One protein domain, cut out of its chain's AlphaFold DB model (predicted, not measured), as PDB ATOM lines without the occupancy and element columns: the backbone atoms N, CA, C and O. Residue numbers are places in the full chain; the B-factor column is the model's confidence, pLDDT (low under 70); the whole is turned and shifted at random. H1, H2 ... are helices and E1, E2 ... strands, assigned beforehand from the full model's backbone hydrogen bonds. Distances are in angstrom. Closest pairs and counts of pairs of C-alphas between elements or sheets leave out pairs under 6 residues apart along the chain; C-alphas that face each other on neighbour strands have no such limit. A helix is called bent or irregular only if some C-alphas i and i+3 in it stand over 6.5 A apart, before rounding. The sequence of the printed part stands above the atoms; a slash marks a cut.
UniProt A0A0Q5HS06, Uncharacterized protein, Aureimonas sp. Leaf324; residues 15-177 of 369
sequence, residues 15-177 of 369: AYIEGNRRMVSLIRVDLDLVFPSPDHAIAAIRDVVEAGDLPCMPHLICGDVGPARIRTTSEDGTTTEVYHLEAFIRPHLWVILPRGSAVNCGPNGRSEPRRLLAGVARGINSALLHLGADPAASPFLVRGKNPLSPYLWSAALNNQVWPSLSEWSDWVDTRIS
ATOM      1  N   ALA A  15      -4.457 -58.198  -0.207       79.31
ATOM      2  CA  ALA A  15      -4.865 -59.533   0.223       79.31
ATOM      3  C   ALA A  15      -4.265 -60.622  -0.691       79.31
ATOM      4  O   ALA A  15      -4.471 -60.618  -1.909       79.31
ATOM      5  N   TYR A  16      -3.571 -61.594  -0.095       84.56
ATOM      6  CA  TYR A  16      -3.055 -62.783  -0.783       84.56
ATOM      7  C   TYR A  16      -3.911 -64.008  -0.459       84.56
ATOM      8  O   TYR A  16      -4.419 -64.142   0.653       84.56
ATOM      9  N   ILE A  17      -4.012 -64.928  -1.416       87.69
ATOM     10  CA  ILE A  17      -4.432 -66.309  -1.151       87.69
ATOM     11  C   ILE A  17      -3.223 -67.222  -1.191       87.69
ATOM     12  O   ILE A  17      -2.260 -66.967  -1.916       87.69
ATOM     13  N   GLU A  18      -3.296 -68.310  -0.438       87.75
ATOM     14  CA  GLU A  18      -2.342 -69.403  -0.510       87.75
ATOM     15  C   GLU A  18      -3.098 -70.715  -0.707       87.75
ATOM     16  O   GLU A  18      -3.964 -71.087   0.084       87.75
ATOM     17  N   GLY A  19      -2.784 -71.408  -1.800       85.56
ATOM     18  CA  GLY A  19      -3.261 -72.761  -2.044       85.56
ATOM     19  C   GLY A  19      -2.614 -73.782  -1.105       85.56
ATOM     20  O   GLY A  19      -1.659 -73.510  -0.379       85.56
ATOM     21  N   ASN A  20      -3.090 -75.024  -1.155       89.31
ATOM     22  CA  ASN A  20      -2.494 -76.095  -0.363       89.31
ATOM     23  C   ASN A  20      -1.111 -76.492  -0.919       89.31
ATOM     24  O   ASN A  20      -1.008 -77.124  -1.968       89.31
ATOM     25  N   ARG A  21      -0.036 -76.176  -0.185       86.75
ATOM     26  CA  ARG A  21       1.354 -76.488  -0.581       86.75
ATOM     27  C   ARG A  21       1.681 -77.983  -0.604       86.75
ATOM     28  O   ARG A  21       2.639 -78.394  -1.253       86.75
ATOM     29  N   ARG A  22       0.928 -78.801   0.140       89.88
ATOM     30  CA  ARG A  22       1.099 -80.262   0.172       89.88
ATOM     31  C   ARG A  22       0.289 -80.940  -0.922       89.88
ATOM     32  O   ARG A  22       0.781 -81.900  -1.489       89.88
ATOM     33  N   MET A  23      -0.908 -80.446  -1.218       93.25
ATOM     34  CA  MET A  23      -1.790 -80.953  -2.270       93.25
ATOM     35  C   MET A  23      -2.005 -79.856  -3.312       93.25
ATOM     36  O   MET A  23      -3.020 -79.158  -3.306       93.25
ATOM     37  N   VAL A  24      -1.017 -79.686  -4.189       93.19
ATOM     38  CA  VAL A  24      -0.991 -78.592  -5.160       93.19
ATOM     39  C   VAL A  24      -1.974 -78.882  -6.290       93.19
ATOM     40  O   VAL A  24      -1.839 -79.865  -7.012       93.19
ATOM     41  N   SER A  25      -2.970 -78.013  -6.434       92.50
ATOM     42  CA  SER A  25      -3.994 -78.049  -7.495       92.50
ATOM     43  C   SER A  25      -4.073 -76.745  -8.289       92.50
ATOM     44  O   SER A  25      -4.929 -76.602  -9.154       92.50
ATOM     45  N   LEU A  26      -3.183 -75.798  -7.991       92.94
ATOM     46  CA  LEU A  26      -3.149 -74.467  -8.575       92.94
ATOM     47  C   LEU A  26      -1.758 -74.226  -9.149       92.94
ATOM     48  O   LEU A  26      -0.763 -74.460  -8.463       92.94
ATOM     49  N   ILE A  27      -1.703 -73.732 -10.377       94.12
ATOM     50  CA  ILE A  27      -0.499 -73.189 -10.996       94.12
ATOM     51  C   ILE A  27      -0.736 -71.693 -11.149       94.12
ATOM     52  O   ILE A  27      -1.713 -71.266 -11.763       94.12
ATOM     53  N   ARG A  28       0.151 -70.906 -10.550       93.81
ATOM     54  CA  ARG A  28       0.121 -69.449 -10.600       93.81
ATOM     55  C   ARG A  28       1.180 -68.969 -11.583       93.81
ATOM     56  O   ARG A  28       2.328 -69.401 -11.479       93.81
ATOM     57  N   VAL A  29       0.799 -68.064 -12.474       93.81
ATOM     58  CA  VAL A  29       1.711 -67.364 -13.386       93.81
ATOM     59  C   VAL A  29       1.636 -65.879 -13.075       93.81
ATOM     60  O   VAL A  29       0.550 -65.300 -13.114       93.81
ATOM     61  N   ASP A  30       2.775 -65.278 -12.754       90.81
ATOM     62  CA  ASP A  30       2.876 -63.845 -12.498       90.81
ATOM     63  C   ASP A  30       3.323 -63.177 -13.800       90.81
ATOM     64  O   ASP A  30       4.322 -63.591 -14.388       90.81
ATOM     65  N   LEU A  31       2.567 -62.190 -14.272       87.50
ATOM     66  CA  LEU A  31       2.919 -61.384 -15.436       87.50
ATOM     67  C   LEU A  31       3.474 -60.042 -14.957       87.50
ATOM     68  O   LEU A  31       2.813 -59.333 -14.199       87.50
ATOM     69  N   ASP A  32       4.657 -59.664 -15.429       82.94
ATOM     70  CA  ASP A  32       5.308 -58.396 -15.086       82.94
ATOM     71  C   ASP A  32       4.931 -57.240 -16.025       82.94
ATOM     72  O   ASP A  32       5.230 -56.079 -15.726       82.94
ATOM     73  N   LEU A  33       4.263 -57.527 -17.150       79.38
ATOM     74  CA  LEU A  33       3.792 -56.488 -18.063       79.38
ATOM     75  C   LEU A  33       2.679 -55.632 -17.447       79.38
ATOM     76  O   LEU A  33       1.896 -56.053 -16.591       79.38
ATOM     77  N   VAL A  34       2.614 -54.401 -17.948       81.81
ATOM     78  CA  VAL A  34       1.505 -53.479 -17.729       81.81
ATOM     79  C   VAL A  34       0.698 -53.416 -19.017       81.81
ATOM     80  O   VAL A  34       1.244 -53.105 -20.073       81.81
ATOM     81  N   PHE A  35      -0.595 -53.700 -18.920       84.50
ATOM     82  CA  PHE A  35      -1.514 -53.692 -20.054       84.50
ATOM     83  C   PHE A  35      -2.337 -52.399 -20.064       84.50
ATOM     84  O   PHE A  35      -2.642 -51.872 -18.991       84.50
ATOM     85  N   PRO A  36      -2.752 -51.895 -21.241       83.94
ATOM     86  CA  PRO A  36      -3.579 -50.690 -21.335       83.94
ATOM     87  C   PRO A  36      -4.892 -50.758 -20.549       83.94
ATOM     88  O   PRO A  36      -5.353 -49.735 -20.053       83.94
ATOM     89  N   SER A  37      -5.481 -51.952 -20.440       86.56
ATOM     90  CA  SER A  37      -6.659 -52.256 -19.623       86.56
ATOM     91  C   SER A  37      -6.738 -53.770 -19.350       86.56
ATOM     92  O   SER A  37      -6.004 -54.538 -19.986       86.56
ATOM     93  N   PRO A  38      -7.630 -54.237 -18.453       91.44
ATOM     94  CA  PRO A  38      -7.843 -55.669 -18.240       91.44
ATOM     95  C   PRO A  38      -8.267 -56.425 -19.509       91.44
ATOM     96  O   PRO A  38      -7.780 -57.527 -19.759       91.44
ATOM     97  N   ASP A  39      -9.099 -55.811 -20.354       88.25
ATOM     98  CA  ASP A  39      -9.549 -56.415 -21.614       88.25
ATOM     99  C   ASP A  39      -8.392 -56.647 -22.591       88.25
ATOM    100  O   ASP A  39      -8.354 -57.679 -23.258       88.25
ATOM    101  N   HIS A  40      -7.405 -55.743 -22.629       86.19
ATOM    102  CA  HIS A  40      -6.201 -55.934 -23.446       86.19
ATOM    103  C   HIS A  40      -5.374 -57.129 -22.964       86.19
ATOM    104  O   HIS A  40      -4.849 -57.878 -23.783       86.19
ATOM    105  N   ALA A  41      -5.277 -57.342 -21.648       87.12
ATOM    106  CA  ALA A  41      -4.603 -58.519 -21.103       87.12
ATOM    107  C   ALA A  41      -5.349 -59.811 -21.462       87.12
ATOM    108  O   ALA A  41      -4.728 -60.796 -21.856       87.12
ATOM    109  N   ILE A  42      -6.683 -59.808 -21.367       91.81
ATOM    110  CA  ILE A  42      -7.511 -60.961 -21.746       91.81
ATOM    111  C   ILE A  42      -7.376 -61.266 -23.239       91.81
ATOM    112  O   ILE A  42      -7.238 -62.435 -23.591       91.81
ATOM    113  N   ALA A  43      -7.422 -60.247 -24.100       78.25
ATOM    114  CA  ALA A  43      -7.243 -60.405 -25.540       78.25
ATOM    115  C   ALA A  43      -5.863 -60.993 -25.862       78.25
ATOM    116  O   ALA A  43      -5.790 -62.020 -26.523       78.25
ATOM    117  N   ALA A  44      -4.793 -60.449 -25.276       82.12
ATOM    118  CA  ALA A  44      -3.444 -60.967 -25.486       82.12
ATOM    119  C   ALA A  44      -3.303 -62.440 -25.063       82.12
ATOM    120  O   ALA A  44      -2.685 -63.231 -25.764       82.12
ATOM    121  N   ILE A  45      -3.903 -62.848 -23.937       88.25
ATOM    122  CA  ILE A  45      -3.896 -64.259 -23.507       88.25
ATOM    123  C   ILE A  45      -4.731 -65.130 -24.454       88.25
ATOM    124  O   ILE A  45      -4.369 -66.277 -24.710       88.25
ATOM    125  N   ARG A  46      -5.846 -64.604 -24.970       88.50
ATOM    126  CA  ARG A  46      -6.687 -65.302 -25.946       88.50
ATOM    127  C   ARG A  46      -5.921 -65.580 -27.231       88.50
ATOM    128  O   ARG A  46      -5.998 -66.707 -27.705       88.50
ATOM    129  N   ASP A  47      -5.129 -64.629 -27.712       75.00
ATOM    130  CA  ASP A  47      -4.293 -64.815 -28.902       75.00
ATOM    131  C   ASP A  47      -3.310 -65.987 -28.722       75.00
ATOM    132  O   ASP A  47      -3.128 -66.789 -29.634       75.00
ATOM    133  N   VAL A  48      -2.743 -66.166 -27.520       79.62
ATOM    134  CA  VAL A  48      -1.876 -67.321 -27.189       79.62
ATOM    135  C   VAL A  48      -2.640 -68.648 -27.245       79.62
ATOM    136  O   VAL A  48      -2.115 -69.662 -27.706       79.62
ATOM    137  N   VAL A  49      -3.891 -68.664 -26.781       84.44
ATOM    138  CA  VAL A  49      -4.755 -69.855 -26.850       84.44
ATOM    139  C   VAL A  49      -5.149 -70.158 -28.297       84.44
ATOM    140  O   VAL A  49      -5.082 -71.308 -28.720       84.44
ATOM    141  N   GLU A  50      -5.525 -69.143 -29.075       71.56
ATOM    142  CA  GLU A  50      -5.911 -69.285 -30.485       71.56
ATOM    143  C   GLU A  50      -4.731 -69.699 -31.376       71.56
ATOM    144  O   GLU A  50      -4.916 -70.468 -32.319       71.56
ATOM    145  N   ALA A  51      -3.510 -69.280 -31.030       70.94
ATOM    146  CA  ALA A  51      -2.272 -69.756 -31.647       70.94
ATOM    147  C   ALA A  51      -1.950 -71.227 -31.319       70.94
ATOM    148  O   ALA A  51      -1.095 -71.832 -31.969       70.94
ATOM    149  N   GLY A  52      -2.641 -71.823 -30.341       75.00
ATOM    150  CA  GLY A  52      -2.446 -73.208 -29.919       75.00
ATOM    151  C   GLY A  52      -1.292 -73.415 -28.936       75.00
ATOM    152  O   GLY A  52      -0.953 -74.560 -28.643       75.00
ATOM    153  N   ASP A  53      -0.711 -72.343 -28.392       77.50
ATOM    154  CA  ASP A  53       0.366 -72.423 -27.396       77.50
ATOM    155  C   ASP A  53      -0.160 -72.790 -25.994       77.50
ATOM    156  O   ASP A  53       0.594 -73.231 -25.120       77.50
ATOM    157  N   LEU A  54      -1.469 -72.630 -25.773       87.31
ATOM    158  CA  LEU A  54      -2.187 -73.075 -24.582       87.31
ATOM    159  C   LEU A  54      -3.487 -73.805 -24.983       87.31
ATOM    160  O   LEU A  54      -4.183 -73.349 -25.887       87.31
ATOM    161  N   PRO A  55      -3.884 -74.882 -24.277       89.31
ATOM    162  CA  PRO A  55      -5.116 -75.630 -24.551       89.31
ATOM    163  C   PRO A  55      -6.397 -74.851 -24.229       89.31
ATOM    164  O   PRO A  55      -7.470 -75.162 -24.742       89.31
ATOM    165  N   CYS A  56      -6.321 -73.897 -23.301       93.31
ATOM    166  CA  CYS A  56      -7.457 -73.115 -22.836       93.31
ATOM    167  C   CYS A  56      -6.983 -71.838 -22.136       93.31
ATOM    168  O   CYS A  56      -5.834 -71.742 -21.694       93.31
ATOM    169  N   MET A  57      -7.901 -70.887 -21.948       96.75
ATOM    170  CA  MET A  57      -7.656 -69.730 -21.085       96.75
ATOM    171  C   MET A  57      -7.327 -70.190 -19.648       96.75
ATOM    172  O   MET A  57      -7.865 -71.209 -19.185       96.75
ATOM    173  N   PRO A  58      -6.499 -69.434 -18.898       96.75
ATOM    174  CA  PRO A  58      -6.400 -69.575 -17.447       96.75
ATOM    175  C   PRO A  58      -7.785 -69.503 -16.794       96.75
ATOM    176  O   PRO A  58      -8.720 -68.957 -17.365       96.75
ATOM    177  N   HIS A  59      -7.950 -70.044 -15.592       97.38
ATOM    178  CA  HIS A  59      -9.269 -70.088 -14.954       97.38
ATOM    179  C   HIS A  59      -9.629 -68.737 -14.343       97.38
ATOM    180  O   HIS A  59     -10.749 -68.258 -14.521       97.38
ATOM    181  N   LEU A  60      -8.670 -68.106 -13.660       96.81
ATOM    182  CA  LEU A  60      -8.839 -66.792 -13.046       96.81
ATOM    183  C   LEU A  60      -7.688 -65.867 -13.432       96.81
ATOM    184  O   LEU A  60      -6.554 -66.311 -13.617       96.81
ATOM    185  N   ILE A  61      -7.986 -64.575 -13.465       96.81
ATOM    186  CA  ILE A  61      -7.014 -63.491 -13.562       96.81
ATOM    187  C   ILE A  61      -7.315 -62.464 -12.474       96.81
ATOM    188  O   ILE A  61      -8.481 -62.213 -12.164       96.81
ATOM    189  N   CYS A  62      -6.282 -61.875 -11.882       95.38
ATOM    190  CA  CYS A  62      -6.442 -60.722 -11.004       95.38
ATOM    191  C   CYS A  62      -5.227 -59.800 -11.033       95.38
ATOM    192  O   CYS A  62      -4.112 -60.236 -11.305       95.38
ATOM    193  N   GLY A  63      -5.426 -58.520 -10.745       92.56
ATOM    194  CA  GLY A  63      -4.356 -57.528 -10.764       92.56
ATOM    195  C   GLY A  63      -4.835 -56.160 -10.306       92.56
ATOM    196  O   GLY A  63      -6.016 -55.966 -10.006       92.56
ATOM    197  N   ASP A  64      -3.902 -55.219 -10.237       90.94
ATOM    198  CA  ASP A  64      -4.217 -53.840  -9.872       90.94
ATOM    199  C   ASP A  64      -4.703 -53.089 -11.113       90.94
ATOM    200  O   ASP A  64      -4.179 -53.301 -12.208       90.94
ATOM    201  N   VAL A  65      -5.677 -52.197 -10.943       91.12
ATOM    202  CA  VAL A  65      -6.077 -51.240 -11.981       91.12
ATOM    203  C   VAL A  65      -5.744 -49.847 -11.490       91.12
ATOM    204  O   VAL A  65      -6.120 -49.462 -10.383       91.12
ATOM    205  N   GLY A  66      -5.023 -49.089 -12.305       88.12
ATOM    206  CA  GLY A  66      -4.674 -47.729 -11.942       88.12
ATOM    207  C   GLY A  66      -3.739 -47.057 -12.932       88.12
ATOM    208  O   GLY A  66      -3.443 -47.598 -13.999       88.12
ATOM    209  N   PRO A  67      -3.261 -45.856 -12.583       86.06
ATOM    210  CA  PRO A  67      -2.436 -45.079 -13.480       86.06
ATOM    211  C   PRO A  67      -1.070 -45.730 -13.705       86.06
ATOM    212  O   PRO A  67      -0.333 -45.989 -12.751       86.06
ATOM    213  N   ALA A  68      -0.692 -45.926 -14.967       81.12
ATOM    214  CA  ALA A  68       0.644 -46.372 -15.338       81.12
ATOM    215  C   ALA A  68       1.084 -45.812 -16.690       81.12
ATOM    216  O   ALA A  68       0.276 -45.439 -17.542       81.12
ATOM    217  N   ARG A  69       2.401 -45.767 -16.886       82.94
ATOM    218  CA  ARG A  69       3.009 -45.464 -18.181       82.94
ATOM    219  C   ARG A  69       3.376 -46.761 -18.869       82.94
ATOM    220  O   ARG A  69       4.042 -47.605 -18.271       82.94
ATOM    221  N   ILE A  70       2.946 -46.895 -20.113       77.56
ATOM    222  CA  ILE A  70       3.264 -48.032 -20.965       77.56
ATOM    223  C   ILE A  70       4.196 -47.525 -22.048       77.56
ATOM    224  O   ILE A  70       3.910 -46.537 -22.725       77.56
ATOM    225  N   ARG A  71       5.340 -48.189 -22.165       73.88
ATOM    226  CA  ARG A  71       6.333 -47.900 -23.185       73.88
ATOM    227  C   ARG A  71       6.164 -48.902 -24.317       73.88
ATOM    228  O   ARG A  71       6.300 -50.099 -24.081       73.88
ATOM    229  N   THR A  72       5.911 -48.399 -25.516       66.00
ATOM    230  CA  THR A  72       5.757 -49.202 -26.727       66.00
ATOM    231  C   THR A  72       6.849 -48.815 -27.707       66.00
ATOM    232  O   THR A  72       7.012 -47.638 -28.025       66.00
ATOM    233  N   THR A  73       7.598 -49.804 -28.184       63.41
ATOM    234  CA  THR A  73       8.590 -49.621 -29.242       63.41
ATOM    235  C   THR A  73       7.997 -50.140 -30.544       63.41
ATOM    236  O   THR A  73       7.643 -51.313 -30.637       63.41
ATOM    237  N   SER A  74       7.838 -49.247 -31.513       62.88
ATOM    238  CA  SER A  74       7.380 -49.560 -32.865       62.88
ATOM    239  C   SER A  74       8.449 -50.332 -33.649       62.88
ATOM    240  O   SER A  74       9.620 -50.356 -33.265       62.88
ATOM    241  N   GLU A  75       8.061 -50.952 -34.769       58.44
ATOM    242  CA  GLU A  75       8.975 -51.721 -35.636       58.44
ATOM    243  C   GLU A  75      10.147 -50.888 -36.186       58.44
ATOM    244  O   GLU A  75      11.217 -51.425 -36.457       58.44
ATOM    245  N   ASP A  76       9.974 -49.570 -36.306       66.56
ATOM    246  CA  ASP A  76      11.008 -48.611 -36.712       66.56
ATOM    247  C   ASP A  76      11.990 -48.246 -35.576       66.56
ATOM    248  O   ASP A  76      12.870 -47.405 -35.754       66.56
ATOM    249  N   GLY A  77      11.846 -48.865 -34.398       60.91
ATOM    250  CA  GLY A  77      12.634 -48.585 -33.199       60.91
ATOM    251  C   GLY A  77      12.159 -47.357 -32.416       60.91
ATOM    252  O   GLY A  77      12.691 -47.072 -31.336       60.91
ATOM    253  N   THR A  78      11.140 -46.641 -32.902       71.81
ATOM    254  CA  THR A  78      10.598 -45.470 -32.214       71.81
ATOM    255  C   THR A  78       9.910 -45.907 -30.934       71.81
ATOM    256  O   THR A  78       8.957 -46.684 -30.935       71.81
ATOM    257  N   THR A  79      10.385 -45.381 -29.811       72.38
ATOM    258  CA  THR A  79       9.819 -45.681 -28.499       72.38
ATOM    259  C   THR A  79       8.886 -44.559 -28.067       72.38
ATOM    260  O   THR A  79       9.311 -43.418 -27.898       72.38
ATOM    261  N   THR A  80       7.615 -44.891 -27.862       75.19
ATOM    262  CA  THR A  80       6.586 -43.986 -27.341       75.19
ATOM    263  C   THR A  80       6.201 -44.400 -25.928       75.19
ATOM    264  O   THR A  80       6.200 -45.581 -25.586       75.19
ATOM    265  N   GLU A  81       5.905 -43.423 -25.077       83.88
ATOM    266  CA  GLU A  81       5.453 -43.663 -23.709       83.88
ATOM    267  C   GLU A  81       4.076 -43.024 -23.547       83.88
ATOM    268  O   GLU A  81       3.931 -41.805 -23.644       83.88
ATOM    269  N   VAL A  82       3.057 -43.857 -23.342       81.06
ATOM    270  CA  VAL A  82       1.661 -43.430 -23.218       81.06
ATOM    271  C   VAL A  82       1.214 -43.623 -21.777       81.06
ATOM    272  O   VAL A  82       1.471 -44.652 -21.152       81.06
ATOM    273  N   TYR A  83       0.560 -42.605 -21.227       84.88
ATOM    274  CA  TYR A  83      -0.015 -42.670 -19.892       84.88
ATOM    275  C   TYR A  83      -1.454 -43.175 -19.961       84.88
ATOM    276  O   TYR A  83      -2.292 -42.589 -20.644       84.88
ATOM    277  N   HIS A  84      -1.738 -44.238 -19.218       81.81
ATOM    278  CA  HIS A  84      -3.059 -44.833 -19.087       81.81
ATOM    279  C   HIS A  84      -3.559 -44.610 -17.662       81.81
ATOM    280  O   HIS A  84      -2.833 -44.883 -16.709       81.81
ATOM    281  N   LEU A  85      -4.791 -44.115 -17.511       86.44
ATOM    282  CA  LEU A  85      -5.411 -43.897 -16.196       86.44
ATOM    283  C   LEU A  85      -5.878 -45.201 -15.536       86.44
ATOM    284  O   LEU A  85      -5.891 -45.289 -14.312       86.44
ATOM    285  N   GLU A  86      -6.228 -46.199 -16.347       90.44
ATOM    286  CA  GLU A  86      -6.806 -47.479 -15.918       90.44
ATOM    287  C   GLU A  86      -6.005 -48.662 -16.479       90.44
ATOM    288  O   GLU A  86      -6.554 -49.643 -16.980       90.44
ATOM    289  N   ALA A  87      -4.677 -48.560 -16.412       88.12
ATOM    290  CA  ALA A  87      -3.799 -49.649 -16.806       88.12
ATOM    291  C   ALA A  87      -3.971 -50.847 -15.874       88.12
ATOM    292  O   ALA A  87      -4.156 -50.692 -14.665       88.12
ATOM    293  N   PHE A  88      -3.832 -52.046 -16.427       89.56
ATOM    294  CA  PHE A  88      -3.841 -53.278 -15.660       89.56
ATOM    295  C   PHE A  88      -2.411 -53.716 -15.348       89.56
ATOM    296  O   PHE A  88      -1.604 -53.959 -16.245       89.56
ATOM    297  N   ILE A  89      -2.080 -53.761 -14.061       86.44
ATOM    298  CA  ILE A  89      -0.705 -53.792 -13.570       86.44
ATOM    299  C   ILE A  89      -0.446 -55.109 -12.841       86.44
ATOM    300  O   ILE A  89      -1.145 -55.474 -11.889       86.44
ATOM    301  N   ARG A  90       0.631 -55.787 -13.258       82.56
ATOM    302  CA  ARG A  90       1.132 -57.036 -12.670       82.56
ATOM    303  C   ARG A  90       0.033 -58.096 -12.474       82.56
ATOM    304  O   ARG A  90      -0.314 -58.400 -11.321       82.56
ATOM    305  N   PRO A  91      -0.589 -58.597 -13.555       92.12
ATOM    306  CA  PRO A  91      -1.600 -59.635 -13.437       92.12
ATOM    307  C   PRO A  91      -1.043 -60.943 -12.869       92.12
ATOM    308  O   PRO A  91       0.059 -61.364 -13.197       92.12
ATOM    309  N   HIS A  92      -1.853 -61.629 -12.069       94.06
ATOM    310  CA  HIS A  92      -1.654 -63.019 -11.682       94.06
ATOM    311  C   HIS A  92      -2.702 -63.871 -12.387       94.06
ATOM    312  O   HIS A  92      -3.905 -63.618 -12.276       94.06
ATOM    313  N   LEU A  93      -2.242 -64.904 -13.080       95.75
ATOM    314  CA  LEU A  93      -3.087 -65.911 -13.703       95.75
ATOM    315  C   LEU A  93      -3.110 -67.160 -12.834       95.75
ATOM    316  O   LEU A  93      -2.083 -67.587 -12.304       95.75
ATOM    317  N   TRP A  94      -4.280 -67.777 -12.739       95.25
ATOM    318  CA  TRP A  94      -4.475 -69.024 -12.017       95.25
ATOM    319  C   TRP A  94      -4.989 -70.098 -12.964       95.25
ATOM    320  O   TRP A  94      -6.089 -69.997 -13.510       95.25
ATOM    321  N   VAL A  95      -4.203 -71.156 -13.129       95.44
ATOM    322  CA  VAL A  95      -4.613 -72.400 -13.779       95.44
ATOM    323  C   VAL A  95      -4.949 -73.408 -12.687       95.44
ATOM    324  O   VAL A  95      -4.130 -73.678 -11.808       95.44
ATOM    325  N   ILE A  96      -6.163 -73.946 -12.721       94.94
ATOM    326  CA  ILE A  96      -6.682 -74.848 -11.698       94.94
ATOM    327  C   ILE A  96      -6.791 -76.246 -12.299       94.94
ATOM    328  O   ILE A  96      -7.308 -76.427 -13.397       94.94
ATOM    329  N   LEU A  97      -6.280 -77.243 -11.585       95.06
ATOM    330  CA  LEU A  97      -6.408 -78.640 -11.984       95.06
ATOM    331  C   LEU A  97      -7.820 -79.161 -11.672       95.06
ATOM    332  O   LEU A  97      -8.420 -78.745 -10.676       95.06
ATOM    333  N   PRO A  98      -8.344 -80.119 -12.457       95.88
ATOM    334  CA  PRO A  98      -9.644 -80.718 -12.194       95.88
ATOM    335  C   PRO A  98      -9.691 -81.377 -10.811       95.88
ATOM    336  O   PRO A  98      -8.686 -81.857 -10.269       95.88
ATOM    337  N   ARG A  99     -10.894 -81.429 -10.229       92.88
ATOM    338  CA  ARG A  99     -11.124 -82.034  -8.910       92.88
ATOM    339  C   ARG A  99     -10.538 -83.450  -8.856       92.88
ATOM    340  O   ARG A  99     -10.736 -84.252  -9.761       92.88
ATOM    341  N   GLY A 100      -9.831 -83.758  -7.770       93.00
ATOM    342  CA  GLY A 100      -9.183 -85.060  -7.576       93.00
ATOM    343  C   GLY A 100      -7.806 -85.201  -8.235       93.00
ATOM    344  O   GLY A 100      -7.136 -86.195  -7.987       93.00
ATOM    345  N   SER A 101      -7.341 -84.196  -8.988       95.06
ATOM    346  CA  SER A 101      -6.043 -84.229  -9.687       95.06
ATOM    347  C   SER A 101      -4.932 -83.448  -8.981       95.06
ATOM    348  O   SER A 101      -3.901 -83.141  -9.577       95.06
ATOM    349  N   ALA A 102      -5.125 -83.104  -7.705       94.06
ATOM    350  CA  ALA A 102      -4.111 -82.415  -6.918       94.06
ATOM    351  C   ALA A 102      -2.850 -83.282  -6.760       94.06
ATOM    352  O   ALA A 102      -2.922 -84.469  -6.438       94.06
ATOM    353  N   VAL A 103      -1.680 -82.672  -6.921       94.12
ATOM    354  CA  VAL A 103      -0.390 -83.344  -6.772       94.12
ATOM    355  C   VAL A 103       0.075 -83.275  -5.328       94.12
ATOM    356  O   VAL A 103       0.222 -82.194  -4.756       94.12
ATOM    357  N   ASN A 104       0.373 -84.438  -4.746       94.06
ATOM    358  CA  ASN A 104       1.020 -84.505  -3.444       94.06
ATOM    359  C   ASN A 104       2.494 -84.071  -3.561       94.06
ATOM    360  O   ASN A 104       3.336 -84.817  -4.062       94.06
ATOM    361  N   CYS A 105       2.795 -82.867  -3.088       89.88
ATOM    362  CA  CYS A 105       4.125 -82.263  -3.001       89.88
ATOM    363  C   CYS A 105       4.745 -82.380  -1.597       89.88
ATOM    364  O   CYS A 105       5.828 -81.843  -1.362       89.88
ATOM    365  N   GLY A 106       4.075 -83.066  -0.666       87.94
ATOM    366  CA  GLY A 106       4.607 -83.362   0.661       87.94
ATOM    367  C   GLY A 106       5.717 -84.428   0.656       87.94
ATOM    368  O   GLY A 106       6.063 -84.966  -0.398       87.94
ATOM    369  N   PRO A 107       6.253 -84.785   1.840       86.62
ATOM    370  CA  PRO A 107       7.372 -85.728   1.977       86.62
ATOM    371  C   PRO A 107       7.111 -87.107   1.358       86.62
ATOM    372  O   PRO A 107       8.009 -87.706   0.779       86.62
ATOM    373  N   ASN A 108       5.860 -87.572   1.422       88.94
ATOM    374  CA  ASN A 108       5.434 -88.878   0.905       88.94
ATOM    375  C   ASN A 108       4.898 -88.803  -0.540       88.94
ATOM    376  O   ASN A 108       4.290 -89.750  -1.038       88.94
ATOM    377  N   GLY A 109       5.048 -87.652  -1.198       88.94
ATOM    378  CA  GLY A 109       4.589 -87.423  -2.560       88.94
ATOM    379  C   GLY A 109       5.466 -88.122  -3.597       88.94
ATOM    380  O   GLY A 109       6.694 -88.102  -3.508       88.94
ATOM    381  N   ARG A 110       4.845 -88.704  -4.630       90.62
ATOM    382  CA  ARG A 110       5.574 -89.328  -5.747       90.62
ATOM    383  C   ARG A 110       6.364 -88.271  -6.528       90.62
ATOM    384  O   ARG A 110       5.872 -87.172  -6.777       90.62
ATOM    385  N   SER A 111       7.579 -88.613  -6.950       91.19
ATOM    386  CA  SER A 111       8.478 -87.689  -7.656       91.19
ATOM    387  C   SER A 111       8.011 -87.357  -9.077       91.19
ATOM    388  O   SER A 111       8.179 -86.222  -9.520       91.19
ATOM    389  N   GLU A 112       7.397 -88.304  -9.789       92.88
ATOM    390  CA  GLU A 112       7.009 -88.107 -11.192       92.88
ATOM    391  C   GLU A 112       5.888 -87.076 -11.380       92.88
ATOM    392  O   GLU A 112       6.102 -86.149 -12.161       92.88
ATOM    393  N   PRO A 113       4.757 -87.121 -10.642       92.81
ATOM    394  CA  PRO A 113       3.732 -86.080 -10.738       92.81
ATOM    395  C   PRO A 113       4.251 -84.694 -10.344       92.81
ATOM    396  O   PRO A 113       3.876 -83.697 -10.952       92.81
ATOM    397  N   ARG A 114       5.166 -84.615  -9.366       93.25
ATOM    398  CA  ARG A 114       5.816 -83.354  -8.973       93.25
ATOM    399  C   ARG A 114       6.696 -82.797 -10.089       93.25
ATOM    400  O   ARG A 114       6.681 -81.595 -10.346       93.25
ATOM    401  N   ARG A 115       7.461 -83.664 -10.760       92.12
ATOM    402  CA  ARG A 115       8.281 -83.300 -11.923       92.12
ATOM    403  C   ARG A 115       7.406 -82.843 -13.089       92.12
ATOM    404  O   ARG A 115       7.756 -81.857 -13.730       92.12
ATOM    405  N   LEU A 116       6.284 -83.526 -13.326       94.31
ATOM    406  CA  LEU A 116       5.315 -83.163 -14.358       94.31
ATOM    407  C   LEU A 116       4.676 -81.803 -14.072       94.31
ATOM    408  O   LEU A 116       4.715 -80.942 -14.937       94.31
ATOM    409  N   LEU A 117       4.195 -81.574 -12.846       94.94
ATOM    410  CA  LEU A 117       3.663 -80.281 -12.402       94.94
ATOM    411  C   LEU A 117       4.665 -79.147 -12.645       94.94
ATOM    412  O   LEU A 117       4.323 -78.130 -13.240       94.94
ATOM    413  N   ALA A 118       5.920 -79.336 -12.226       92.88
ATOM    414  CA  ALA A 118       6.962 -78.339 -12.435       92.88
ATOM    415  C   ALA A 118       7.275 -78.123 -13.928       92.88
ATOM    416  O   ALA A 118       7.566 -77.001 -14.332       92.88
ATOM    417  N   GLY A 119       7.237 -79.184 -14.738       92.31
ATOM    418  CA  GLY A 119       7.399 -79.111 -16.189       92.31
ATOM    419  C   GLY A 119       6.273 -78.331 -16.862       92.31
ATOM    420  O   GLY A 119       6.553 -77.406 -17.614       92.31
ATOM    421  N   VAL A 120       5.020 -78.656 -16.542       94.94
ATOM    422  CA  VAL A 120       3.826 -77.965 -17.050       94.94
ATOM    423  C   VAL A 120       3.856 -76.489 -16.674       94.94
ATOM    424  O   VAL A 120       3.732 -75.645 -17.550       94.94
ATOM    425  N   ALA A 121       4.107 -76.158 -15.407       94.56
ATOM    426  CA  ALA A 121       4.173 -74.768 -14.964       94.56
ATOM    427  C   ALA A 121       5.239 -73.952 -15.721       94.56
ATOM    428  O   ALA A 121       4.964 -72.840 -16.161       94.56
ATOM    429  N   ARG A 122       6.435 -74.519 -15.947       93.38
ATOM    430  CA  ARG A 122       7.459 -73.851 -16.768       93.38
ATOM    431  C   ARG A 122       7.070 -73.758 -18.243       93.38
ATOM    432  O   ARG A 122       7.406 -72.768 -18.881       93.38
ATOM    433  N   GLY A 123       6.386 -74.767 -18.778       92.44
ATOM    434  CA  GLY A 123       5.860 -74.744 -20.141       92.44
ATOM    435  C   GLY A 123       4.832 -73.626 -20.337       92.44
ATOM    436  O   GLY A 123       4.941 -72.870 -21.296       92.44
ATOM    437  N   ILE A 124       3.916 -73.449 -19.379       94.94
ATOM    438  CA  ILE A 124       2.946 -72.344 -19.371       94.94
ATOM    439  C   ILE A 124       3.671 -70.990 -19.280       94.94
ATOM    440  O   ILE A 124       3.394 -70.100 -20.081       94.94
ATOM    441  N   ASN A 125       4.642 -70.836 -18.368       92.81
ATOM    442  CA  ASN A 125       5.454 -69.612 -18.291       92.81
ATOM    443  C   ASN A 125       6.196 -69.329 -19.605       92.81
ATOM    444  O   ASN A 125       6.302 -68.180 -20.014       92.81
ATOM    445  N   SER A 126       6.695 -70.366 -20.283       89.19
ATOM    446  CA  SER A 126       7.355 -70.218 -21.582       89.19
ATOM    447  C   SER A 126       6.407 -69.711 -22.664       89.19
ATOM    448  O   SER A 126       6.816 -68.870 -23.458       89.19
ATOM    449  N   ALA A 127       5.174 -70.221 -22.710       86.81
ATOM    450  CA  ALA A 127       4.160 -69.789 -23.674       86.81
ATOM    451  C   ALA A 127       3.769 -68.319 -23.449       86.81
ATOM    452  O   ALA A 127       3.628 -67.549 -24.392       86.81
ATOM    453  N   LEU A 128       3.685 -67.902 -22.185       87.25
ATOM    454  CA  LEU A 128       3.286 -66.549 -21.785       87.25
ATOM    455  C   LEU A 128       4.462 -65.577 -21.616       87.25
ATOM    456  O   LEU A 128       4.289 -64.461 -21.128       87.25
ATOM    457  N   LEU A 129       5.671 -65.970 -22.013       84.56
ATOM    458  CA  LEU A 129       6.879 -65.192 -21.757       84.56
ATOM    459  C   LEU A 129       6.868 -63.825 -22.454       84.56
ATOM    460  O   LEU A 129       7.290 -62.829 -21.874       84.56
ATOM    461  N   HIS A 130       6.332 -63.772 -23.676       77.88
ATOM    462  CA  HIS A 130       6.140 -62.532 -24.437       77.88
ATOM    463  C   HIS A 130       5.108 -61.592 -23.797       77.88
ATOM    464  O   HIS A 130       5.145 -60.391 -24.042       77.88
ATOM    465  N   LEU A 131       4.248 -62.119 -22.917       80.75
ATOM    466  CA  LEU A 131       3.331 -61.348 -22.077       80.75
ATOM    467  C   LEU A 131       3.931 -61.010 -20.700       80.75
ATOM    468  O   LEU A 131       3.229 -60.529 -19.809       80.75
ATOM    469  N   GLY A 132       5.231 -61.248 -20.514       79.38
ATOM    470  CA  GLY A 132       5.971 -60.920 -19.300       79.38
ATOM    471  C   GLY A 132       5.848 -61.940 -18.179       79.38
ATOM    472  O   GLY A 132       5.997 -61.549 -17.029       79.38
ATOM    473  N   ALA A 133       5.566 -63.212 -18.471       86.44
ATOM    474  CA  ALA A 133       5.563 -64.242 -17.436       86.44
ATOM    475  C   ALA A 133       6.920 -64.346 -16.719       86.44
ATOM    476  O   ALA A 133       7.962 -64.456 -17.370       86.44
ATOM    477  N   ASP A 134       6.899 -64.352 -15.385       84.00
ATOM    478  CA  ASP A 134       8.103 -64.457 -14.562       84.00
ATOM    479  C   ASP A 134       8.741 -65.860 -14.699       84.00
ATOM    480  O   ASP A 134       8.167 -66.864 -14.249       84.00
ATOM    481  N   PRO A 135       9.949 -65.971 -15.287       80.69
ATOM    482  CA  PRO A 135      10.638 -67.249 -15.447       80.69
ATOM    483  C   PRO A 135      11.133 -67.844 -14.119       80.69
ATOM    484  O   PRO A 135      11.417 -69.044 -14.063       80.69
ATOM    485  N   ALA A 136      11.273 -67.029 -13.068       77.31
ATOM    486  CA  ALA A 136      11.773 -67.431 -11.757       77.31
ATOM    487  C   ALA A 136      10.656 -67.878 -10.799       77.31
ATOM    488  O   ALA A 136      10.946 -68.435  -9.735       77.31
ATOM    489  N   ALA A 137       9.385 -67.695 -11.178       75.62
ATOM    490  CA  ALA A 137       8.246 -68.082 -10.361       75.62
ATOM    491  C   ALA A 137       8.276 -69.586 -10.040       75.62
ATOM    492  O   ALA A 137       8.227 -70.456 -10.914       75.62
ATOM    493  N   SER A 138       8.343 -69.909  -8.745       78.81
ATOM    494  CA  SER A 138       8.358 -71.301  -8.299       78.81
ATOM    495  C   SER A 138       6.998 -71.960  -8.551       78.81
ATOM    496  O   SER A 138       5.983 -71.464  -8.058       78.81
ATOM    497  N   PRO A 139       6.952 -73.141  -9.197       76.12
ATOM    498  CA  PRO A 139       5.699 -73.848  -9.467       76.12
ATOM    499  C   PRO A 139       5.033 -74.405  -8.198       76.12
ATOM    500  O   PRO A 139       3.894 -74.860  -8.238       76.12
ATOM    501  N   PHE A 140       5.745 -74.395  -7.067       81.19
ATOM    502  CA  PHE A 140       5.236 -74.828  -5.763       81.19
ATOM    503  C   PHE A 140       4.852 -73.649  -4.861       81.19
ATOM    504  O   PHE A 140       4.313 -73.854  -3.769       81.19
ATOM    505  N   LEU A 141       5.132 -72.414  -5.294       75.25
ATOM    506  CA  LEU A 141       4.663 -71.213  -4.623       75.25
ATOM    507  C   LEU A 141       3.223 -70.944  -5.066       75.25
ATOM    508  O   LEU A 141       2.951 -70.200  -5.999       75.25
ATOM    509  N   VAL A 142       2.286 -71.568  -4.361       81.19
ATOM    510  CA  VAL A 142       0.837 -71.420  -4.578       81.19
ATOM    511  C   VAL A 142       0.248 -70.203  -3.854       81.19
ATOM    512  O   VAL A 142      -0.956 -70.151  -3.610       81.19
ATOM    513  N   ARG A 143       1.088 -69.232  -3.478       87.50
ATOM    514  CA  ARG A 143       0.678 -67.967  -2.859       87.50
ATOM    515  C   ARG A 143       0.670 -66.869  -3.913       87.50
ATOM    516  O   ARG A 143       1.662 -66.713  -4.608       87.50
ATOM    517  N   GLY A 144      -0.387 -66.076  -4.017       87.81
ATOM    518  CA  GLY A 144      -0.473 -64.989  -4.996       87.81
ATOM    519  C   GLY A 144      -1.578 -63.998  -4.663       87.81
ATOM    520  O   GLY A 144      -2.260 -64.159  -3.647       87.81
ATOM    521  N   LYS A 145      -1.745 -62.977  -5.510       89.62
ATOM    522  CA  LYS A 145      -2.835 -62.002  -5.383       89.62
ATOM    523  C   LYS A 145      -4.179 -62.721  -5.260       89.62
ATOM    524  O   LYS A 145      -4.438 -63.661  -6.009       89.62
ATOM    525  N   ASN A 146      -5.018 -62.296  -4.316       89.81
ATOM    526  CA  ASN A 146      -6.330 -62.894  -4.085       89.81
ATOM    527  C   ASN A 146      -7.342 -62.443  -5.156       89.81
ATOM    528  O   ASN A 146      -7.760 -61.287  -5.110       89.81
ATOM    529  N   PRO A 147      -7.823 -63.321  -6.062       90.88
ATOM    530  CA  PRO A 147      -8.850 -62.954  -7.041       90.88
ATOM    531  C   PRO A 147     -10.192 -62.556  -6.413       90.88
ATOM    532  O   PRO A 147     -11.025 -61.971  -7.088       90.88
ATOM    533  N   LEU A 148     -10.418 -62.865  -5.135       89.44
ATOM    534  CA  LEU A 148     -11.618 -62.479  -4.387       89.44
ATOM    535  C   LEU A 148     -11.428 -61.186  -3.579       89.44
ATOM    536  O   LEU A 148     -12.318 -60.798  -2.827       89.44
ATOM    537  N   SER A 149     -10.261 -60.542  -3.673       88.44
ATOM    538  CA  SER A 149     -10.020 -59.262  -3.007       88.44
ATOM    539  C   SER A 149     -10.901 -58.174  -3.626       88.44
ATOM    540  O   SER A 149     -10.836 -57.995  -4.840       88.44
ATOM    541  N   PRO A 150     -11.645 -57.381  -2.833       87.06
ATOM    542  CA  PRO A 150     -12.420 -56.255  -3.360       87.06
ATOM    543  C   PRO A 150     -11.536 -55.098  -3.852       87.06
ATOM    544  O   PRO A 150     -12.028 -54.176  -4.492       87.06
ATOM    545  N   TYR A 151     -10.239 -55.124  -3.531       85.50
ATOM    546  CA  TYR A 151      -9.269 -54.105  -3.938       85.50
ATOM    547  C   TYR A 151      -8.579 -54.420  -5.264       85.50
ATOM    548  O   TYR A 151      -7.837 -53.588  -5.775       85.50
ATOM    549  N   LEU A 152      -8.783 -55.624  -5.798       90.62
ATOM    550  CA  LEU A 152      -8.205 -56.047  -7.063       90.62
ATOM    551  C   LEU A 152      -9.301 -56.166  -8.103       90.62
ATOM    552  O   LEU A 152     -10.414 -56.597  -7.810       90.62
ATOM    553  N   TRP A 153      -8.952 -55.849  -9.342       94.81
ATOM    554  CA  TRP A 153      -9.772 -56.278 -10.456       94.81
ATOM    555  C   TRP A 153      -9.537 -57.772 -10.683       94.81
ATOM    556  O   TRP A 153      -8.393 -58.240 -10.638       94.81
ATOM    557  N   SER A 154     -10.603 -58.527 -10.924       96.00
ATOM    558  CA  SER A 154     -10.519 -59.953 -11.211       96.00
ATOM    559  C   SER A 154     -11.624 -60.416 -12.148       96.00
ATOM    560  O   SER A 154     -12.697 -59.820 -12.230       96.00
ATOM    561  N   ALA A 155     -11.356 -61.513 -12.851       96.31
ATOM    562  CA  ALA A 155     -12.333 -62.169 -13.703       96.31
ATOM    563  C   ALA A 155     -12.119 -63.685 -13.721       96.31
ATOM    564  O   ALA A 155     -10.992 -64.179 -13.612       96.31
ATOM    565  N   ALA A 156     -13.219 -64.418 -13.900       96.75
ATOM    566  CA  ALA A 156     -13.188 -65.821 -14.283       96.75
ATOM    567  C   ALA A 156     -13.167 -65.911 -15.811       96.75
ATOM    568  O   ALA A 156     -14.098 -65.449 -16.468       96.75
ATOM    569  N   LEU A 157     -12.101 -66.480 -16.372       95.94
ATOM    570  CA  LEU A 157     -11.901 -66.537 -17.826       95.94
ATOM    571  C   LEU A 157     -12.276 -67.899 -18.415       95.94
ATOM    572  O   LEU A 157     -12.639 -67.983 -19.585       95.94
ATOM    573  N   ASN A 158     -12.195 -68.961 -17.612       93.62
ATOM    574  CA  ASN A 158     -12.509 -70.317 -18.036       93.62
ATOM    575  C   ASN A 158     -13.179 -71.093 -16.901       93.62
ATOM    576  O   ASN A 158     -12.607 -71.282 -15.827       93.62
ATOM    577  N   ASN A 159     -14.394 -71.560 -17.169       92.19
ATOM    578  CA  ASN A 159     -15.147 -72.458 -16.300       92.19
ATOM    579  C   ASN A 159     -15.575 -73.756 -17.009       92.19
ATOM    580  O   ASN A 159     -16.227 -74.587 -16.380       92.19
ATOM    581  N   GLN A 160     -15.205 -73.943 -18.280       92.50
ATOM    582  CA  GLN A 160     -15.661 -75.062 -19.110       92.50
ATOM    583  C   GLN A 160     -14.608 -76.164 -19.236       92.50
ATOM    584  O   GLN A 160     -14.942 -77.345 -19.194       92.50
ATOM    585  N   VAL A 161     -13.336 -75.791 -19.378       93.38
ATOM    586  CA  VAL A 161     -12.254 -76.726 -19.705       93.38
ATOM    587  C   VAL A 161     -11.294 -76.816 -18.527       93.38
ATOM    588  O   VAL A 161     -10.704 -75.814 -18.140       93.38
ATOM    589  N   TRP A 162     -11.113 -78.019 -17.979       95.19
ATOM    590  CA  TRP A 162     -10.288 -78.265 -16.789       95.19
ATOM    591  C   TRP A 162      -9.253 -79.361 -17.070       95.19
ATOM    592  O   TRP A 162      -9.429 -80.487 -16.598       95.19
ATOM    593  N   PRO A 163      -8.191 -79.082 -17.850       93.25
ATOM    594  CA  PRO A 163      -7.246 -80.116 -18.243       93.25
ATOM    595  C   PRO A 163      -6.445 -80.617 -17.039       93.25
ATOM    596  O   PRO A 163      -5.969 -79.848 -16.197       93.25
ATOM    597  N   SER A 164      -6.268 -81.929 -16.966       94.56
ATOM    598  CA  SER A 164      -5.324 -82.594 -16.075       94.56
ATOM    599  C   SER A 164      -3.877 -82.225 -16.421       94.56
ATOM    600  O   SER A 164      -3.579 -81.700 -17.492       94.56
ATOM    601  N   LEU A 165      -2.930 -82.535 -15.528       93.81
ATOM    602  CA  LEU A 165      -1.507 -82.298 -15.808       93.81
ATOM    603  C   LEU A 165      -0.985 -83.080 -17.013       93.81
ATOM    604  O   LEU A 165      -0.072 -82.606 -17.682       93.81
ATOM    605  N   SER A 166      -1.530 -84.270 -17.263       91.88
ATOM    606  CA  SER A 166      -1.173 -85.069 -18.433       91.88
ATOM    607  C   SER A 166      -1.638 -84.385 -19.712       91.88
ATOM    608  O   SER A 166      -0.826 -84.192 -20.608       91.88
ATOM    609  N   GLU A 167      -2.883 -83.913 -19.751       90.00
ATOM    610  CA  GLU A 167      -3.395 -83.164 -20.902       90.00
ATOM    611  C   GLU A 167      -2.603 -81.873 -21.104       90.00
ATOM    612  O   GLU A 167      -2.120 -81.632 -22.198       90.00
ATOM    613  N   TRP A 168      -2.345 -81.089 -20.053       93.00
ATOM    614  CA  TRP A 168      -1.467 -79.917 -20.155       93.00
ATOM    615  C   TRP A 168      -0.089 -80.252 -20.737       93.00
ATOM    616  O   TRP A 168       0.462 -79.466 -21.506       93.00
ATOM    617  N   SER A 169       0.478 -81.407 -20.381       90.62
ATOM    618  CA  SER A 169       1.812 -81.802 -20.836       90.62
ATOM    619  C   SER A 169       1.911 -82.131 -22.323       90.62
ATOM    620  O   SER A 169       3.019 -82.087 -22.854       90.62
ATOM    621  N   ASP A 170       0.781 -82.404 -22.979       85.06
ATOM    622  CA  ASP A 170       0.717 -82.609 -24.428       85.06
ATOM    623  C   ASP A 170       0.756 -81.280 -25.203       85.06
ATOM    624  O   ASP A 170       1.120 -81.267 -26.377       85.06
ATOM    625  N   TRP A 171       0.428 -80.162 -24.546       83.88
ATOM    626  CA  TRP A 171       0.366 -78.836 -25.168       83.88
ATOM    627  C   TRP A 171       1.626 -78.001 -24.943       83.88
ATOM    628  O   TRP A 171       2.068 -77.297 -25.845       83.88
ATOM    629  N   VAL A 172       2.236 -78.078 -23.756       87.31
ATOM    630  CA  VAL A 172       3.375 -77.214 -23.396       87.31
ATOM    631  C   VAL A 172       4.703 -77.976 -23.332       87.31
ATOM    632  O   VAL A 172       4.751 -79.145 -22.943       87.31
ATOM    633  N   ASP A 173       5.832 -77.318 -23.644       84.88
ATOM    634  CA  ASP A 173       7.168 -77.944 -23.564       84.88
ATOM    635  C   ASP A 173       7.604 -78.173 -22.107       84.88
ATOM    636  O   ASP A 173       8.358 -77.401 -21.513       84.88
ATOM    637  N   THR A 174       7.186 -79.298 -21.527       87.62
ATOM    638  CA  THR A 174       7.516 -79.682 -20.141       87.62
ATOM    639  C   THR A 174       9.003 -79.959 -19.897       87.62
ATOM    640  O   THR A 174       9.450 -80.067 -18.748       87.62
ATOM    641  N   ARG A 175       9.794 -80.065 -20.970       81.38
ATOM    642  CA  ARG A 175      11.237 -80.339 -20.926       81.38
ATOM    643  C   ARG A 175      12.064 -79.069 -20.804       81.38
ATOM    644  O   ARG A 175      13.289 -79.159 -20.683       81.38
ATOM    645  N   ILE A 176      11.433 -77.896 -20.850       77.81
ATOM    646  CA  ILE A 176      12.139 -76.641 -20.660       77.81
ATOM    647  C   ILE A 176      12.768 -76.613 -19.263       77.81
ATOM    648  O   ILE A 176      12.116 -76.882 -18.249       77.81
ATOM    649  N   SER A 177      14.073 -76.353 -19.215       80.38
ATOM    650  CA  SER A 177      14.794 -76.205 -17.954       80.38
ATOM    651  C   SER A 177      14.663 -74.769 -17.438       80.38
ATOM    652  O   SER A 177      14.454 -73.864 -18.253       80.38
TER     653      SER A 177
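Overview. This is residues 15 to 177 of the 369 residues of an uncharacterized protein of Aureimonas sp. Leaf324 (UniProt A0A0Q5HS06). A strongly twisted antiparallel sheet of four strands has the helix H1 over one face and H2 over its edge strand E2, while the small two-stranded sheet E1 and E5 packs with E5 on the face away from H1. Two of its strands, E3 and E4, form a long, bent hairpin reaching to one end of the domain, and the short H3 packs on H2. The printed part has 163 residues, in the order E1 E2 H1 E3 E4 H2 E5 E6 H3; the large sheet runs E2 E4 E3 E6, and the class is mixed, helices and strands. It is compact, with a radius of gyration of the C-alphas of 16.3 A, and spans 52 by 36 by 29 A.

Arrangement. Start with E1, residues 16 to 18, antiparallel to E5, residues 143 to 145; N 17 and O 144 are 2.9 A apart. E2, residues 26 to 30, is antiparallel to E4, residues 79 to 96, with N 27 to O 95 at 2.8 A. H1, residues 38 to 50, is on the sheet, over E4 and E3, residues 60 to 73, at a height of 12.0 A. E2, H1 and E3 form a split strand-helix-strand unit, with E4 between its strands and a right-handed crossover. In the hairpin E3 and E4, N 62 and O 92 are 3.0 A apart; E3 bends by 98 degrees at residue 67 and E4 by 92 degrees at residue 83. H2, residues 111 to 127, is over E2, with Ile 27 and Ala 121 their closest C-alphas at 6.3 A. H1 and H2 make two layers with the sheet, helices on one face. The closest C-alphas of E5 and E4, Lys 145 and His 92, are 6.5 A apart. E6, residues 153 to 156, is antiparallel to E3, with N 61 to O 155 at 3.0 A. H3, residues 165 to 171, touches residues 116 to 120 of H2 alone, closest at the C-alphas of Val 120 and Ser 169, 5.8 A. In H1 and H2 every O i to N i+4 pair is within hydrogen-bond range; in H3, 2 of 3.

Along the chain. Find C-alpha 16 at (-3.055, -62.783, -0.783), where E1 begins. E3 is 29.3 A long, E4 37.5 A, H1 18.4 A and H2 24.4 A. Look for the end of H3 at C-alpha 171, (0.366, -78.836, -25.168).

Size, cuts and confidence. The C-alphas farthest apart, of Asp 76 and Asn 108, are 55.4 A apart. The printed part has no cut; the links E4 to H2 and H2 to E5 are long. Confidence is under 70 at residues 72 to 77.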